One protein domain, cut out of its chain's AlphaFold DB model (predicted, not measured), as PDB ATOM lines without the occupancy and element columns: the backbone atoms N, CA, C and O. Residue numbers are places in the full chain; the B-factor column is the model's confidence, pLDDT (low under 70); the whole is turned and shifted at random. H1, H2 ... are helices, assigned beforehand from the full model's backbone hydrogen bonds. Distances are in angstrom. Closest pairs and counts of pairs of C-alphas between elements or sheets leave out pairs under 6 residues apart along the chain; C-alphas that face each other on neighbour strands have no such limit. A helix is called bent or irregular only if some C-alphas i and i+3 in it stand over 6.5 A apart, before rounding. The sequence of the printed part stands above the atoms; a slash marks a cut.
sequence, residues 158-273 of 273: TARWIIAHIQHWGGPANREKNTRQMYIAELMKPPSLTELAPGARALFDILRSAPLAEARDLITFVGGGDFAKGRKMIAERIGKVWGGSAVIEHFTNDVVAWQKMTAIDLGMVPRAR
ATOM      1  N   THR A 158     149.637  57.137  67.096       91.88
ATOM      2  CA  THR A 158     148.948  56.465  68.213       91.88
ATOM      3  C   THR A 158     148.104  57.441  69.025       91.88
ATOM      4  O   THR A 158     148.344  58.650  69.013       91.88
ATOM      5  N   ALA A 159     147.162  56.921  69.819       93.50
ATOM      6  CA  ALA A 159     146.392  57.737  70.760       93.50
ATOM      7  C   ALA A 159     147.312  58.532  71.703       93.50
ATOM      8  O   ALA A 159     147.077  59.713  71.949       93.50
ATOM      9  N   ARG A 160     148.399  57.906  72.170       93.88
ATOM     10  CA  ARG A 160     149.419  58.552  73.003       93.88
ATOM     11  C   ARG A 160     150.104  59.707  72.289       93.88
ATOM     12  O   ARG A 160     150.222  60.783  72.868       93.88
ATOM     13  N   TRP A 161     150.542  59.483  71.051       94.12
ATOM     14  CA  TRP A 161     151.192  60.522  70.257       94.12
ATOM     15  C   TRP A 161     150.241  61.700  70.032       94.12
ATOM     16  O   TRP A 161     150.624  62.839  70.283       94.12
ATOM     17  N   ILE A 162     148.978  61.427  69.670       95.12
ATOM     18  CA  ILE A 162     147.951  62.462  69.476       95.12
ATOM     19  C   ILE A 162     147.763  63.266  70.759       95.12
ATOM     20  O   ILE A 162     147.830  64.485  70.720       95.12
ATOM     21  N   ILE A 163     147.565  62.609  71.904       95.44
ATOM     22  CA  ILE A 163     147.394  63.286  73.198       95.44
ATOM     23  C   ILE A 163     148.574  64.219  73.502       95.44
ATOM     24  O   ILE A 163     148.356  65.344  73.946       95.44
ATOM     25  N   ALA A 164     149.803  63.760  73.258       95.06
ATOM     26  CA  ALA A 164     151.010  64.529  73.536       95.06
ATOM     27  C   ALA A 164     151.202  65.723  72.582       95.06
ATOM     28  O   ALA A 164     151.730  66.746  73.005       95.06
ATOM     29  N   HIS A 165     150.744  65.618  71.330       95.12
ATOM     30  CA  HIS A 165     151.052  66.591  70.274       95.12
ATOM     31  C   HIS A 165     149.837  67.361  69.740       95.12
ATOM     32  O   HIS A 165     149.988  68.215  68.870       95.12
ATOM     33  N   ILE A 166     148.624  67.123  70.253       94.75
ATOM     34  CA  ILE A 166     147.383  67.699  69.702       94.75
ATOM     35  C   ILE A 166     147.383  69.231  69.649       94.75
ATOM     36  O   ILE A 166     146.735  69.796  68.774       94.75
ATOM     37  N   GLN A 167     148.089  69.907  70.560       94.81
ATOM     38  CA  GLN A 167     148.180  71.374  70.591       94.81
ATOM     39  C   GLN A 167     149.350  71.932  69.769       94.81
ATOM     40  O   GLN A 167     149.452  73.146  69.593       94.81
ATOM     41  N   HIS A 168     150.237  71.078  69.260       93.19
ATOM     42  CA  HIS A 168     151.375  71.512  68.461       93.19
ATOM     43  C   HIS A 168     150.934  71.899  67.045       93.19
ATOM     44  O   HIS A 168     149.840  71.563  66.583       93.19
ATOM     45  N   TRP A 169     151.789  72.665  66.362       90.75
ATOM     46  CA  TRP A 169     151.604  73.055  64.961       90.75
ATOM     47  C   TRP A 169     150.231  73.698  64.677       90.75
ATOM     48  O   TRP A 169     149.562  73.390  63.698       90.75
ATOM     49  N   GLY A 170     149.761  74.591  65.551       88.44
ATOM     50  CA  GLY A 170     148.481  75.296  65.377       88.44
ATOM     51  C   GLY A 170     147.247  74.541  65.887       88.44
ATOM     52  O   GLY A 170     146.130  75.044  65.765       88.44
ATOM     53  N   GLY A 171     147.430  73.364  66.486       94.62
ATOM     54  CA  GLY A 171     146.378  72.661  67.207       94.62
ATOM     55  C   GLY A 171     145.288  72.043  66.318       94.62
ATOM     56  O   GLY A 171     145.387  72.048  65.083       94.62
ATOM     57  N   PRO A 172     144.203  71.522  66.924       94.94
ATOM     58  CA  PRO A 172     143.155  70.806  66.199       94.94
ATOM     59  C   PRO A 172     142.333  71.719  65.276       94.94
ATOM     60  O   PRO A 172     141.855  71.266  64.236       94.94
ATOM     61  N   ALA A 173     142.231  73.019  65.581       93.25
ATOM     62  CA  ALA A 173     141.528  74.005  64.750       93.25
ATOM     63  C   ALA A 173     142.189  74.209  63.377       93.25
ATOM     64  O   ALA A 173     141.518  74.570  62.413       93.25
ATOM     65  N   ASN A 174     143.486  73.920  63.273       93.69
ATOM     66  CA  ASN A 174     144.246  74.117  62.047       93.69
ATOM     67  C   ASN A 174     144.421  72.842  61.196       93.69
ATOM     68  O   ASN A 174     144.890  72.921  60.062       93.69
ATOM     69  N   ARG A 175     144.028  71.679  61.729       95.50
ATOM     70  CA  ARG A 175     144.074  70.391  61.023       95.50
ATOM     71  C   ARG A 175     143.058  70.333  59.883       95.50
ATOM     72  O   ARG A 175     142.006  70.967  59.943       95.50
ATOM     73  N   GLU A 176     143.326  69.515  58.875       94.81
ATOM     74  CA  GLU A 176     142.320  69.192  57.859       94.81
ATOM     75  C   GLU A 176     141.319  68.141  58.357       94.81
ATOM     76  O   GLU A 176     141.600  67.375  59.285       94.81
ATOM     77  N   LYS A 177     140.145  68.075  57.714       94.94
ATOM     78  CA  LYS A 177     139.081  67.117  58.060       94.94
ATOM     79  C   LYS A 177     139.605  65.679  58.114       94.94
ATOM     80  O   LYS A 177     139.305  64.961  59.065       94.94
ATOM     81  N   ASN A 178     140.425  65.277  57.141       94.25
ATOM     82  CA  ASN A 178     140.988  63.926  57.074       94.25
ATOM     83  C   ASN A 178     141.913  63.634  58.267       94.25
ATOM     84  O   ASN A 178     141.785  62.589  58.899       94.25
ATOM     85  N   THR A 179     142.777  64.579  58.648       94.94
ATOM     86  CA  THR A 179     143.636  64.454  59.835       94.94
ATOM     87  C   THR A 179     142.813  64.337  61.117       94.94
ATOM     88  O   THR A 179     143.080  63.474  61.954       94.94
ATOM     89  N   ARG A 180     141.754  65.146  61.266       95.88
ATOM     90  CA  ARG A 180     140.826  65.033  62.407       95.88
ATOM     91  C   ARG A 180     140.136  63.670  62.443       95.88
ATOM     92  O   ARG A 180     140.017  63.089  63.518       95.88
ATOM     93  N   GLN A 181     139.715  63.136  61.295       95.06
ATOM     94  CA  GLN A 181     139.147  61.788  61.205       95.06
ATOM     95  C   GLN A 181     140.151  60.716  61.630       95.06
ATOM     96  O   GLN A 181     139.783  59.838  62.407       95.06
ATOM     97  N   MET A 182     141.412  60.808  61.192       93.94
ATOM     98  CA  MET A 182     142.476  59.896  61.629       93.94
ATOM     99  C   MET A 182     142.677  59.961  63.147       93.94
ATOM    100  O   MET A 182     142.712  58.922  63.803       93.94
ATOM    101  N   TYR A 183     142.723  61.166  63.726       95.25
ATOM    102  CA  TYR A 183     142.865  61.328  65.175       95.25
ATOM    103  C   TYR A 183     141.702  60.716  65.939       95.25
ATOM    104  O   TYR A 183     141.907  59.995  66.909       95.25
ATOM    105  N   ILE A 184     140.473  60.989  65.501       94.81
ATOM    106  CA  ILE A 184     139.278  60.441  66.133       94.81
ATOM    107  C   ILE A 184     139.264  58.914  66.011       94.81
ATOM    108  O   ILE A 184     139.000  58.242  67.003       94.81
ATOM    109  N   ALA A 185     139.576  58.356  64.839       93.62
ATOM    110  CA  ALA A 185     139.636  56.909  64.643       93.62
ATOM    111  C   ALA A 185     140.612  56.249  65.630       93.62
ATOM    112  O   ALA A 185     140.270  55.246  66.258       93.62
ATOM    113  N   GLU A 186     141.787  56.849  65.819       93.69
ATOM    114  CA  GLU A 186     142.799  56.364  66.753       93.69
ATOM    115  C   GLU A 186     142.368  56.527  68.220       93.69
ATOM    116  O   GLU A 186     142.423  55.576  68.997       93.69
ATOM    117  N   LEU A 187     141.859  57.703  68.602       93.69
ATOM    118  CA  LEU A 187     141.385  57.992  69.962       93.69
ATOM    119  C   LEU A 187     140.152  57.171  70.357       93.69
ATOM    120  O   LEU A 187     139.891  57.008  71.549       93.69
ATOM    121  N   MET A 188     139.391  56.651  69.394       92.50
ATOM    122  CA  MET A 188     138.242  55.779  69.651       92.50
ATOM    123  C   MET A 188     138.633  54.313  69.876       92.50
ATOM    124  O   MET A 188     137.823  53.564  70.433       92.50
ATOM    125  N   LYS A 189     139.867  53.898  69.546       92.00
ATOM    126  CA  LYS A 189     140.381  52.561  69.895       92.00
ATOM    127  C   LYS A 189     140.370  52.344  71.420       92.00
ATOM    128  O   LYS A 189     140.361  53.323  72.179       92.00
ATOM    129  N   PRO A 190     140.327  51.088  71.911       88.88
ATOM    130  CA  PRO A 190     140.378  50.805  73.347       88.88
ATOM    131  C   PRO A 190     141.610  51.468  73.996       88.88
ATOM    132  O   PRO A 190     142.725  51.182  73.564       88.88
ATOM    133  N   PRO A 191     141.445  52.371  74.982       86.69
ATOM    134  CA  PRO A 191     142.568  53.075  75.587       86.69
ATOM    135  C   PRO A 191     143.207  52.227  76.681       86.69
ATOM    136  O   PRO A 191     142.530  51.437  77.345       86.69
ATOM    137  N   SER A 192     144.481  52.483  76.966       86.94
ATOM    138  CA  SER A 192     145.026  52.147  78.283       86.94
ATOM    139  C   SER A 192     144.397  53.024  79.378       86.94
ATOM    140  O   SER A 192     143.846  54.095  79.109       86.94
ATOM    141  N   LEU A 193     144.509  52.608  80.643       81.81
ATOM    142  CA  LEU A 193     143.993  53.390  81.777       81.81
ATOM    143  C   LEU A 193     144.580  54.812  81.826       81.81
ATOM    144  O   LEU A 193     143.862  55.762  82.124       81.81
ATOM    145  N   THR A 194     145.857  54.972  81.469       86.00
ATOM    146  CA  THR A 194     146.551  56.272  81.439       86.00
ATOM    147  C   THR A 194     146.119  57.173  80.281       86.00
ATOM    148  O   THR A 194     146.328  58.379  80.333       86.00
ATOM    149  N   GLU A 195     145.508  56.613  79.234       89.94
ATOM    150  CA  GLU A 195     145.060  57.353  78.046       89.94
ATOM    151  C   GLU A 195     143.566  57.697  78.090       89.94
ATOM    152  O   GLU A 195     143.109  58.525  77.306       89.94
ATOM    153  N   LEU A 196     142.795  57.088  78.997       83.62
ATOM    154  CA  LEU A 196     141.338  57.215  79.030       83.62
ATOM    155  C   LEU A 196     140.890  58.681  79.186       83.62
ATOM    156  O   LEU A 196     140.173  59.201  78.329       83.62
ATOM    157  N   ALA A 197     141.349  59.356  80.244       83.56
ATOM    158  CA  ALA A 197     141.010  60.752  80.530       83.56
ATOM    159  C   ALA A 197     141.571  61.758  79.507       83.56
ATOM    160  O   ALA A 197     140.784  62.511  78.923       83.56
ATOM    161  N   PRO A 198     142.888  61.781  79.230       88.81
ATOM    162  CA  PRO A 198     143.434  62.726  78.263       88.81
ATOM    163  C   PRO A 198     142.947  62.456  76.833       88.81
ATOM    164  O   PRO A 198     142.745  63.400  76.074       88.81
ATOM    165  N   GLY A 199     142.670  61.200  76.469       89.44
ATOM    166  CA  GLY A 199     142.110  60.851  75.164       89.44
ATOM    167  C   GLY A 199     140.684  61.366  74.968       89.44
ATOM    168  O   GLY A 199     140.364  61.891  73.903       89.44
ATOM    169  N   ALA A 200     139.835  61.293  75.999       84.88
ATOM    170  CA  ALA A 200     138.506  61.907  75.952       84.88
ATOM    171  C   ALA A 200     138.587  63.436  75.821       84.88
ATOM    172  O   ALA A 200     137.825  64.029  75.058       84.88
ATOM    173  N   ARG A 201     139.541  64.073  76.516       86.94
ATOM    174  CA  ARG A 201     139.772  65.516  76.385       86.94
ATOM    175  C   ARG A 201     140.237  65.893  74.978       86.94
ATOM    176  O   ARG A 201     139.692  66.827  74.401       86.94
ATOM    177  N   ALA A 202     141.178  65.141  74.414       93.44
ATOM    178  CA  ALA A 202     141.652  65.343  73.049       93.44
ATOM    179  C   ALA A 202     140.513  65.198  72.024       93.44
ATOM    180  O   ALA A 202     140.352  66.054  71.157       93.44
ATOM    181  N   LEU A 203     139.667  64.170  72.169       92.12
ATOM    182  CA  LEU A 203     138.480  63.973  71.331       92.12
ATOM    183  C   LEU A 203     137.528  65.176  71.405       92.12
ATOM    184  O   LEU A 203     137.048  65.652  70.375       92.12
ATOM    185  N   PHE A 204     137.288  65.695  72.612       87.81
ATOM    186  CA  PHE A 204     136.477  66.892  72.818       87.81
ATOM    187  C   PHE A 204     137.076  68.123  72.126       87.81
ATOM    188  O   PHE A 204     136.368  68.837  71.416       87.81
ATOM    189  N   ASP A 205     138.379  68.357  72.291       89.94
ATOM    190  CA  ASP A 205     139.061  69.498  71.680       89.94
ATOM    191  C   ASP A 205     139.045  69.432  70.144       89.94
ATOM    192  O   ASP A 205     138.854  70.465  69.503       89.94
ATOM    193  N   ILE A 206     139.136  68.236  69.542       94.50
ATOM    194  CA  ILE A 206     138.978  68.059  68.088       94.50
ATOM    195  C   ILE A 206     137.581  68.488  67.642       94.50
ATOM    196  O   ILE A 206     137.458  69.342  66.763       94.50
ATOM    197  N   LEU A 207     136.533  67.928  68.255       91.56
ATOM    198  CA  LEU A 207     135.146  68.191  67.862       91.56
ATOM    199  C   LEU A 207     134.770  69.665  68.039       91.56
ATOM    200  O   LEU A 207     134.134  70.241  67.162       91.56
ATOM    201  N   ARG A 208     135.207  70.285  69.141       89.31
ATOM    202  CA  ARG A 208     134.969  71.706  69.431       89.31
ATOM    203  C   ARG A 208     135.698  72.640  68.464       89.31
ATOM    204  O   ARG A 208     135.249  73.761  68.249       89.31
ATOM    205  N   SER A 209     136.836  72.210  67.920       93.56
ATOM    206  CA  SER A 209     137.644  73.033  67.014       93.56
ATOM    207  C   SER A 209     137.122  73.082  65.575       93.56
ATOM    208  O   SER A 209     137.537  73.951  64.810       93.56
ATOM    209  N   ALA A 210     136.243  72.152  65.195       91.44
ATOM    210  CA  ALA A 210     135.693  72.068  63.849       91.44
ATOM    211  C   ALA A 210     134.437  72.950  63.701       91.44
ATOM    212  O   ALA A 210     133.672  73.090  64.656       91.44
ATOM    213  N   PRO A 211     134.154  73.506  62.506       90.62
ATOM    214  CA  PRO A 211     132.842  74.077  62.208       90.62
ATOM    215  C   PRO A 211     131.736  73.049  62.459       90.62
ATOM    216  O   PRO A 211     131.935  71.859  62.224       90.62
ATOM    217  N   LEU A 212     130.544  73.486  62.869       84.81
ATOM    218  CA  LEU A 212     129.475  72.564  63.275       84.81
ATOM    219  C   LEU A 212     129.136  71.492  62.231       84.81
ATOM    220  O   LEU A 212     128.960  70.327  62.588       84.81
ATOM    221  N   ALA A 213     129.019  71.878  60.959       88.81
ATOM    222  CA  ALA A 213     128.719  70.933  59.885       88.81
ATOM    223  C   ALA A 213     129.793  69.834  59.806       88.81
ATOM    224  O   ALA A 213     129.474  68.651  59.732       88.81
ATOM    225  N   GLU A 214     131.064  70.215  59.938       91.75
ATOM    226  CA  GLU A 214     132.173  69.270  59.965       91.75
ATOM    227  C   GLU A 214     132.183  68.433  61.250       91.75
ATOM    228  O   GLU A 214     132.356  67.222  61.182       91.75
ATOM    229  N   ALA A 215     131.936  69.022  62.421       90.12
ATOM    230  CA  ALA A 215     131.822  68.268  63.669       90.12
ATOM    231  C   ALA A 215     130.719  67.196  63.585       90.12
ATOM    232  O   ALA A 215     130.914  66.064  64.033       90.12
ATOM    233  N   ARG A 216     129.581  67.514  62.950       88.69
ATOM    234  CA  ARG A 216     128.514  66.544  62.661       88.69
ATOM    235  C   ARG A 216     129.014  65.418  61.757       88.69
ATOM    236  O   ARG A 216     128.734  64.253  62.046       88.69
ATOM    237  N   ASP A 217     129.765  65.739  60.708       92.44
ATOM    238  CA  ASP A 217     130.369  64.738  59.826       92.44
ATOM    239  C   ASP A 217     131.363  63.840  60.572       92.44
ATOM    240  O   ASP A 217     131.346  62.626  60.393       92.44
ATOM    241  N   LEU A 218     132.206  64.411  61.437       93.25
ATOM    242  CA  LEU A 218     133.172  63.670  62.253       93.25
ATOM    243  C   LEU A 218     132.468  62.700  63.213       93.25
ATOM    244  O   LEU A 218     132.862  61.540  63.325       93.25
ATOM    245  N   ILE A 219     131.385  63.138  63.859       90.38
ATOM    246  CA  ILE A 219     130.552  62.271  64.706       90.38
ATOM    247  C   ILE A 219     129.896  61.166  63.862       90.38
ATOM    248  O   ILE A 219     129.884  60.004  64.262       90.38
ATOM    249  N   THR A 220     129.383  61.503  62.679       90.38
ATOM    250  CA  THR A 220     128.772  60.536  61.749       90.38
ATOM    251  C   THR A 220     129.784  59.485  61.285       90.38
ATOM    252  O   THR A 220     129.462  58.298  61.236       90.38
ATOM    253  N   PHE A 221     131.026  59.898  61.019       93.69
ATOM    254  CA  PHE A 221     132.140  59.012  60.687       93.69
ATOM    255  C   PHE A 221     132.396  57.982  61.797       93.69
ATOM    256  O   PHE A 221     132.459  56.790  61.503       93.69
ATOM    257  N   VAL A 222     132.431  58.398  63.071       91.75
ATOM    258  CA  VAL A 222     132.582  57.472  64.215       91.75
ATOM    259  C   VAL A 222     131.475  56.420  64.257       91.75
ATOM    260  O   VAL A 222     131.726  55.260  64.578       91.75
ATOM    261  N   GLY A 223     130.245  56.805  63.917       89.94
ATOM    262  CA  GLY A 223     129.110  55.888  63.868       89.94
ATOM    263  C   GLY A 223     129.088  54.956  62.655       89.94
ATOM    264  O   GLY A 223     128.202  54.105  62.575       89.94
ATOM    265  N   GLY A 224     130.029  55.092  61.716       91.69
ATOM    266  CA  GLY A 224     130.011  54.365  60.447       91.69
ATOM    267  C   GLY A 224     128.879  54.822  59.524       91.69
ATOM    268  O   GLY A 224     128.240  53.991  58.888       91.69
ATOM    269  N   GLY A 225     128.588  56.127  59.497       91.38
ATOM    270  CA  GLY A 225     127.506  56.719  58.700       91.38
ATOM    271  C   GLY A 225     126.244  57.065  59.498       91.38
ATOM    272  O   GLY A 225     125.372  57.759  58.984       91.38
ATOM    273  N   ASP A 226     126.156  56.644  60.762       92.44
ATOM    274  CA  ASP A 226     125.031  56.942  61.654       92.44
ATOM    275  C   ASP A 226     125.436  57.953  62.739       92.44
ATOM    276  O   ASP A 226     126.173  57.646  63.680       92.44
ATOM    277  N   PHE A 227     124.908  59.173  62.634       82.00
ATOM    278  CA  PHE A 227     125.164  60.247  63.592       82.00
ATOM    279  C   PHE A 227     124.724  59.908  65.027       82.00
ATOM    280  O   PHE A 227     125.432  60.227  65.984       82.00
ATOM    281  N   ALA A 228     123.565  59.265  65.207       80.06
ATOM    282  CA  ALA A 228     123.042  58.948  66.534       80.06
ATOM    283  C   ALA A 228     123.918  57.902  67.230       80.06
ATOM    284  O   ALA A 228     124.252  58.063  68.410       80.06
ATOM    285  N   LYS A 229     124.343  56.879  66.479       87.44
ATOM    286  CA  LYS A 229     125.306  55.875  66.936       87.44
ATOM    287  C   LYS A 229     126.657  56.504  67.275       87.44
ATOM    288  O   LYS A 229     127.173  56.261  68.363       87.44
ATOM    289  N   GLY A 230     127.193  57.355  66.401       83.94
ATOM    290  CA  GLY A 230     128.463  58.047  66.633       83.94
ATOM    291  C   GLY A 230     128.445  58.903  67.900       83.94
ATOM    292  O   GLY A 230     129.332  58.790  68.746       83.94
ATOM    293  N   ARG A 231     127.376  59.685  68.101       85.94
ATOM    294  CA  ARG A 231     127.168  60.476  69.324       85.94
ATOM    295  C   ARG A 231     127.144  59.594  70.572       85.94
ATOM    296  O   ARG A 231     127.785  59.943  71.558       85.94
ATOM    297  N   LYS A 232     126.428  58.463  70.535       82.94
ATOM    298  CA  LYS A 232     126.374  57.509  71.655       82.94
ATOM    299  C   LYS A 232     127.768  56.974  71.991       82.94
ATOM    300  O   LYS A 232     128.160  57.014  73.150       82.94
ATOM    301  N   MET A 233     128.536  56.554  70.986       85.69
ATOM    302  CA  MET A 233     129.893  56.030  71.179       85.69
ATOM    303  C   MET A 233     130.839  57.069  71.797       85.69
ATOM    304  O   MET A 233     131.594  56.753  72.717       85.69
ATOM    305  N   ILE A 234     130.786  58.315  71.322       84.12
ATOM    306  CA  ILE A 234     131.592  59.417  71.867       84.12
ATOM    307  C   ILE A 234     131.171  59.725  73.308       84.12
ATOM    308  O   ILE A 234     132.026  59.829  74.186       84.12
ATOM    309  N   ALA A 235     129.866  59.806  73.578       79.88
ATOM    310  CA  ALA A 235     129.344  60.049  74.920       79.88
ATOM    311  C   ALA A 235     129.734  58.938  75.907       79.88
ATOM    312  O   ALA A 235     130.120  59.236  77.030       79.88
ATOM    313  N   GLU A 236     129.699  57.668  75.498       82.75
ATOM    314  CA  GLU A 236     130.164  56.543  76.321       82.75
ATOM    315  C   GLU A 236     131.670  56.618  76.590       82.75
ATOM    316  O   GLU A 236     132.117  56.374  77.712       82.75
ATOM    317  N   ARG A 237     132.465  56.979  75.575       80.25
ATOM    318  CA  ARG A 237     133.916  57.149  75.716       80.25
ATOM    319  C   ARG A 237     134.256  58.248  76.716       80.25
ATOM    320  O   ARG A 237     135.113  58.056  77.574       80.25
ATOM    321  N   ILE A 238     133.556  59.367  76.616       74.62
ATOM    322  CA  ILE A 238     133.708  60.520  77.492       74.62
ATOM    323  C   ILE A 238     133.174  60.219  78.907       74.62
ATOM    324  O   ILE A 238     133.841  60.486  79.904       74.62
ATOM    325  N   GLY A 239     132.001  59.592  79.013       68.38
ATOM    326  CA  GLY A 239     131.340  59.275  80.281       68.38
ATOM    327  C   GLY A 239     132.115  58.282  81.152       68.38
ATOM    328  O   GLY A 239     132.072  58.390  82.376       68.38
ATOM    329  N   LYS A 240     132.892  57.372  80.543       69.94
ATOM    330  CA  LYS A 240     133.807  56.465  81.262       69.94
ATOM    331  C   LYS A 240     134.888  57.195  82.067       69.94
ATOM    332  O   LYS A 240     135.380  56.632  83.037       69.94
ATOM    333  N   VAL A 241     135.259  58.418  81.679       67.06
ATOM    334  CA  VAL A 241     136.271  59.230  82.378       67.06
ATOM    335  C   VAL A 241     135.677  59.959  83.571       67.06
ATOM    336  O   VAL A 241     136.299  60.037  84.625       67.06
ATOM    337  N   TRP A 242     134.483  60.520  83.393       62.66
ATOM    338  CA  TRP A 242     133.921  61.486  84.333       62.66
ATOM    339  C   TRP A 242     132.836  60.921  85.259       62.66
ATOM    340  O   TRP A 242     132.206  61.671  85.996       62.66
ATOM    341  N   GLY A 243     132.659  59.596  85.282       50.34
ATOM    342  CA  GLY A 243     132.050  58.905  86.421       50.34
ATOM    343  C   GLY A 243     130.548  59.119  86.633       50.34
ATOM    344  O   GLY A 243     130.101  59.067  87.774       50.34
ATOM    345  N   GLY A 244     129.747  59.318  85.583       49.56
ATOM    346  CA  GLY A 244     128.286  59.268  85.722       49.56
ATOM    347  C   GLY A 244     127.501  60.177  84.785       49.56
ATOM    348  O   GLY A 244     128.043  61.052  84.110       49.56
ATOM    349  N   SER A 245     126.189  59.941  84.759       49.06
ATOM    350  CA  SER A 245     125.180  60.559  83.888       49.06
ATOM    351  C   SER A 245     125.255  62.085  83.772       49.06
ATOM    352  O   SER A 245     124.936  62.595  82.707       49.06
ATOM    353  N   ALA A 246     125.739  62.807  84.785       46.53
ATOM    354  CA  ALA A 246     125.809  64.270  84.792       46.53
ATOM    355  C   ALA A 246     126.764  64.866  83.739       46.53
ATOM    356  O   ALA A 246     126.496  65.942  83.213       46.53
ATOM    357  N   VAL A 247     127.853  64.177  83.372       48.44
ATOM    358  CA  VAL A 247     128.764  64.669  82.317       48.44
ATOM    359  C   VAL A 247     128.324  64.229  80.928       48.44
ATOM    360  O   VAL A 247     128.533  64.951  79.959       48.44
ATOM    361  N   ILE A 248     127.616  63.100  80.833       51.03
ATOM    362  CA  ILE A 248     126.834  62.778  79.636       51.03
ATOM    363  C   ILE A 248     125.771  63.856  79.446       51.03
ATOM    364  O   ILE A 248     125.612  64.327  78.334       51.03
ATOM    365  N   GLU A 249     125.097  64.298  80.503       48.22
ATOM    366  CA  GLU A 249     124.071  65.334  80.457       48.22
ATOM    367  C   GLU A 249     124.665  66.715  80.170       48.22
ATOM    368  O   GLU A 249     124.091  67.428  79.367       48.22
ATOM    369  N   HIS A 250     125.842  67.074  80.695       49.34
ATOM    370  CA  HIS A 250     126.520  68.335  80.365       49.34
ATOM    371  C   HIS A 250     127.124  68.331  78.956       49.34
ATOM    372  O   HIS A 250     126.927  69.283  78.224       49.34
ATOM    373  N   PHE A 251     127.755  67.240  78.510       53.81
ATOM    374  CA  PHE A 251     128.204  67.094  77.120       53.81
ATOM    375  C   PHE A 251     127.014  67.049  76.164       53.81
ATOM    376  O   PHE A 251     127.036  67.679  75.117       53.81
ATOM    377  N   THR A 252     125.938  66.352  76.531       54.19
ATOM    378  CA  THR A 252     124.697  66.357  75.756       54.19
ATOM    379  C   THR A 252     124.082  67.741  75.788       54.19
ATOM    380  O   THR A 252     123.655  68.167  74.739       54.19
ATOM    381  N   ASN A 253     124.098  68.480  76.897       55.66
ATOM    382  CA  ASN A 253     123.569  69.838  77.004       55.66
ATOM    383  C   ASN A 253     124.452  70.879  76.322       55.66
ATOM    384  O   ASN A 253     123.888  71.832  75.819       55.66
ATOM    385  N   ASP A 254     125.767  70.697  76.232       54.69
ATOM    386  CA  ASP A 254     126.691  71.566  75.498       54.69
ATOM    387  C   ASP A 254     126.621  71.274  74.006       54.69
ATOM    388  O   ASP A 254     126.546  72.202  73.215       54.69
ATOM    389  N   VAL A 255     126.540  70.000  73.607       51.97
ATOM    390  CA  VAL A 255     126.262  69.580  72.225       51.97
ATOM    391  C   VAL A 255     124.836  69.970  71.820       51.97
ATOM    392  O   VAL A 255     124.624  70.391  70.690       51.97
ATOM    393  N   VAL A 256     123.858  69.890  72.726       50.19
ATOM    394  CA  VAL A 256     122.464  70.328  72.529       50.19
ATOM    395  C   VAL A 256     122.356  71.850  72.599       50.19
ATOM    396  O   VAL A 256     121.541  72.408  71.880       50.19
ATOM    397  N   ALA A 257     123.169  72.556  73.384       53.25
ATOM    398  CA  ALA A 257     123.269  74.018  73.371       53.25
ATOM    399  C   ALA A 257     123.908  74.485  72.059       53.25
ATOM    400  O   ALA A 257     123.396  75.409  71.430       53.25
ATOM    401  N   TRP A 258     124.918  73.760  71.571       47.31
ATOM    402  CA  TRP A 258     125.451  73.887  70.215       47.31
ATOM    403  C   TRP A 258     124.373  73.639  69.149       47.31
ATOM    404  O   TRP A 258     124.261  74.403  68.196       47.31
ATOM    405  N   GLN A 259     123.519  72.622  69.322       43.38
ATOM    406  CA  GLN A 259     122.378  72.362  68.431       43.38
ATOM    407  C   GLN A 259     121.281  73.440  68.542       43.38
ATOM    408  O   GLN A 259     120.669  73.795  67.532       43.38
ATOM    409  N   LYS A 260     121.032  73.998  69.733       41.47
ATOM    410  CA  LYS A 260     120.021  75.041  69.980       41.47
ATOM    411  C   LYS A 260     120.423  76.392  69.391       41.47
ATOM    412  O   LYS A 260     119.546  77.072  68.866       41.47
ATOM    413  N   MET A 261     121.713  76.741  69.379       41.41
ATOM    414  CA  MET A 261     122.199  77.904  68.619       41.41
ATOM    415  C   MET A 261     121.857  77.769  67.127       41.41
ATOM    416  O   MET A 261     121.439  78.726  66.491       41.41
ATOM    417  N   THR A 262     121.885  76.555  66.573       44.69
ATOM    418  CA  THR A 262     121.670  76.361  65.127       44.69
ATOM    419  C   THR A 262     120.233  76.273  64.656       44.69
ATOM    420  O   THR A 262     119.970  76.557  63.494       44.69
ATOM    421  N   ALA A 263     119.278  75.964  65.529       38.69
ATOM    422  CA  ALA A 263     117.865  76.068  65.168       38.69
ATOM    423  C   ALA A 263     117.402  77.538  65.070       38.69
ATOM    424  O   ALA A 263     116.517  77.856  64.275       38.69
ATOM    425  N   ILE A 264     118.023  78.430  65.852       39.62
ATOM    426  CA  ILE A 264     117.689  79.859  65.922       39.62
ATOM    427  C   ILE A 264     118.496  80.670  64.893       39.62
ATOM    428  O   ILE A 264     117.912  81.511  64.210       39.62
ATOM    429  N   ASP A 265     119.786  80.370  64.700       37.88
ATOM    430  CA  ASP A 265     120.660  81.121  63.781       37.88
ATOM    431  C   ASP A 265     120.557  80.686  62.305       37.88
ATOM    432  O   ASP A 265     120.939  81.446  61.417       37.88
ATOM    433  N   LEU A 266     119.992  79.508  62.002       39.25
ATOM    434  CA  LEU A 266     119.750  79.047  60.619       39.25
ATOM    435  C   LEU A 266     118.312  79.289  60.127       39.25
ATOM    436  O   LEU A 266     117.940  78.807  59.059       39.25
ATOM    437  N   GLY A 267     117.477  80.006  60.889       34.09
ATOM    438  CA  GLY A 267     116.116  80.363  60.465       34.09
ATOM    439  C   GLY A 267     115.154  79.179  60.279       34.09
ATOM    440  O   GLY A 267     114.135  79.324  59.609       34.09
ATOM    441  N   MET A 268     115.452  78.010  60.858       36.91
ATOM    442  CA  MET A 268     114.666  76.781  60.666       36.91
ATOM    443  C   MET A 268     113.551  76.571  61.702       36.91
ATOM    444  O   MET A 268     112.838  75.571  61.640       36.91
ATOM    445  N   VAL A 269     113.353  77.514  62.626       39.69
ATOM    446  CA  VAL A 269     112.151  77.582  63.469       39.69
ATOM    447  C   VAL A 269     111.413  78.877  63.122       39.69
ATOM    448  O   VAL A 269     111.999  79.953  63.276       39.69
ATOM    449  N   PRO A 270     110.148  78.828  62.657       37.59
ATOM    450  CA  PRO A 270     109.343  80.032  62.526       37.59
ATOM    451  C   PRO A 270     109.305  80.712  63.890       37.59
ATOM    452  O   PRO A 270     108.942  80.076  64.880       37.59
ATOM    453  N   ARG A 271     109.693  81.991  63.965       41.00
ATOM    454  CA  ARG A 271     109.448  82.777  65.176       41.00
ATOM    455  C   ARG A 271     107.943  82.746  65.417       41.00
ATOM    456  O   ARG A 271     107.196  83.352  64.649       41.00
ATOM    457  N   ALA A 272     107.512  82.009  66.437       51.47
ATOM    458  CA  ALA A 272     106.173  82.165  66.966       51.47
ATOM    459  C   ALA A 272     106.054  83.637  67.378       51.47
ATOM    460  O   ALA A 272     106.872  84.127  68.161       51.47
ATOM    461  N   ARG A 273     105.137  84.348  66.721       47.59
ATOM    462  CA  ARG A 273     104.725  85.687  67.134       47.59
ATOM    463  C   ARG A 273     103.903  85.585  68.407       47.59
ATOM    464  O   ARG A 273     103.137  84.601  68.507       47.59
TER     465      ARG A 273
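Overview. This is residues 158 to 273 of the 273 residues of an uncharacterized protein of Reyranella sp. CPCC 100927 (UniProt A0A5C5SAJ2). A compact body of crossed helices packs round H4, with H1, H2 and H3 on one side of it and H6 on another, while H5 crosses the beginning of H6. The long last helix, H7, folds back from H6 and runs out of the body, so that residues 263 to 273 stick out as an arm. The printed part has 116 residues with seven named helices, H1 to H7 in order along the chain, and no named strand; its class is all helix. The whole is compact, with a radius of gyration of the C-alphas of 14.9 A, yet elongated, spanning 53 by 33 by 24 A.

Along the chain. Find C-alpha 159 at (146.392, 57.737, 70.760), where H1, residues 159 to 165, begins. H2 follows at residues 171 to 174, and H3 at residues 177 to 188 covers 16.2 A. Look next at C-alpha 193 at (143.993, 53.390, 81.777); from there H4 runs 25.4 A to residue 209. H4 is irregular, with C-alphas 194 and 197 being 7.2 A apart. H5, residues 212 to 222, covers 15.4 A, and H6, residues 227 to 242, covers 22.5 A. H7, residues 245 to 265, is the longest at 29.1 A and ends at C-alpha 265 at (120.660, 81.121, 63.781).

Arrangement. Begin with H4, the hub, which touches five helices. H1 touches H4 at a steep tilt of 60 degrees, the closest C-alphas being those of Ile 163 and Ala 202, 6.1 A apart. H2 touches H4, with the C-alphas of Ala 173 and Ser 209 closest at 4.6 A. H3 and H4 form a helical hairpin at a shallow tilt of 26 degrees, closest at the C-alphas of Leu 187 and Gly 199, 6.0 A. H4 and H5, also a helical hairpin, only just touch, with 3 pairs of C-alphas within 8 A; the closest are those of Leu 207 and Ala 215, 5.4 A. H6 touches H4 with residues 237 to 241 alone, and the C-alphas of Ala 200 and Ile 238 are closest at 5.2 A. H5 and H6 are about perpendicular at 84 degrees, closest at the C-alphas of Thr 220 and Phe 227, 4.1 A. H7 touches H6 in a helical hairpin, with residues 245 to 252 alone, closest at the C-alphas of Gly 239 and Ile 248, 5.7 A; H4 and H7 are apart. In H1, H3 and H5 every O i to N i+4 pair is within hydrogen-bond range, against 11 of 13 in H4, 10 of 12 in H6 and 15 of 17 in H7; H2 is too short for such a pair.

Size, cuts and confidence. Look from Ser 192 to Arg 273, the chain's last residue: their C-alphas, the two farthest apart, are 53.6 A from each other. Without residues 263 to 273, which stand free, the body spans 33 by 29 by 23 A. The printed part has no cut, and each link between helices is tight. The B-factor column shows pLDDT under 70 at residues 239 to 273, and the mean of the printed part is 77.6.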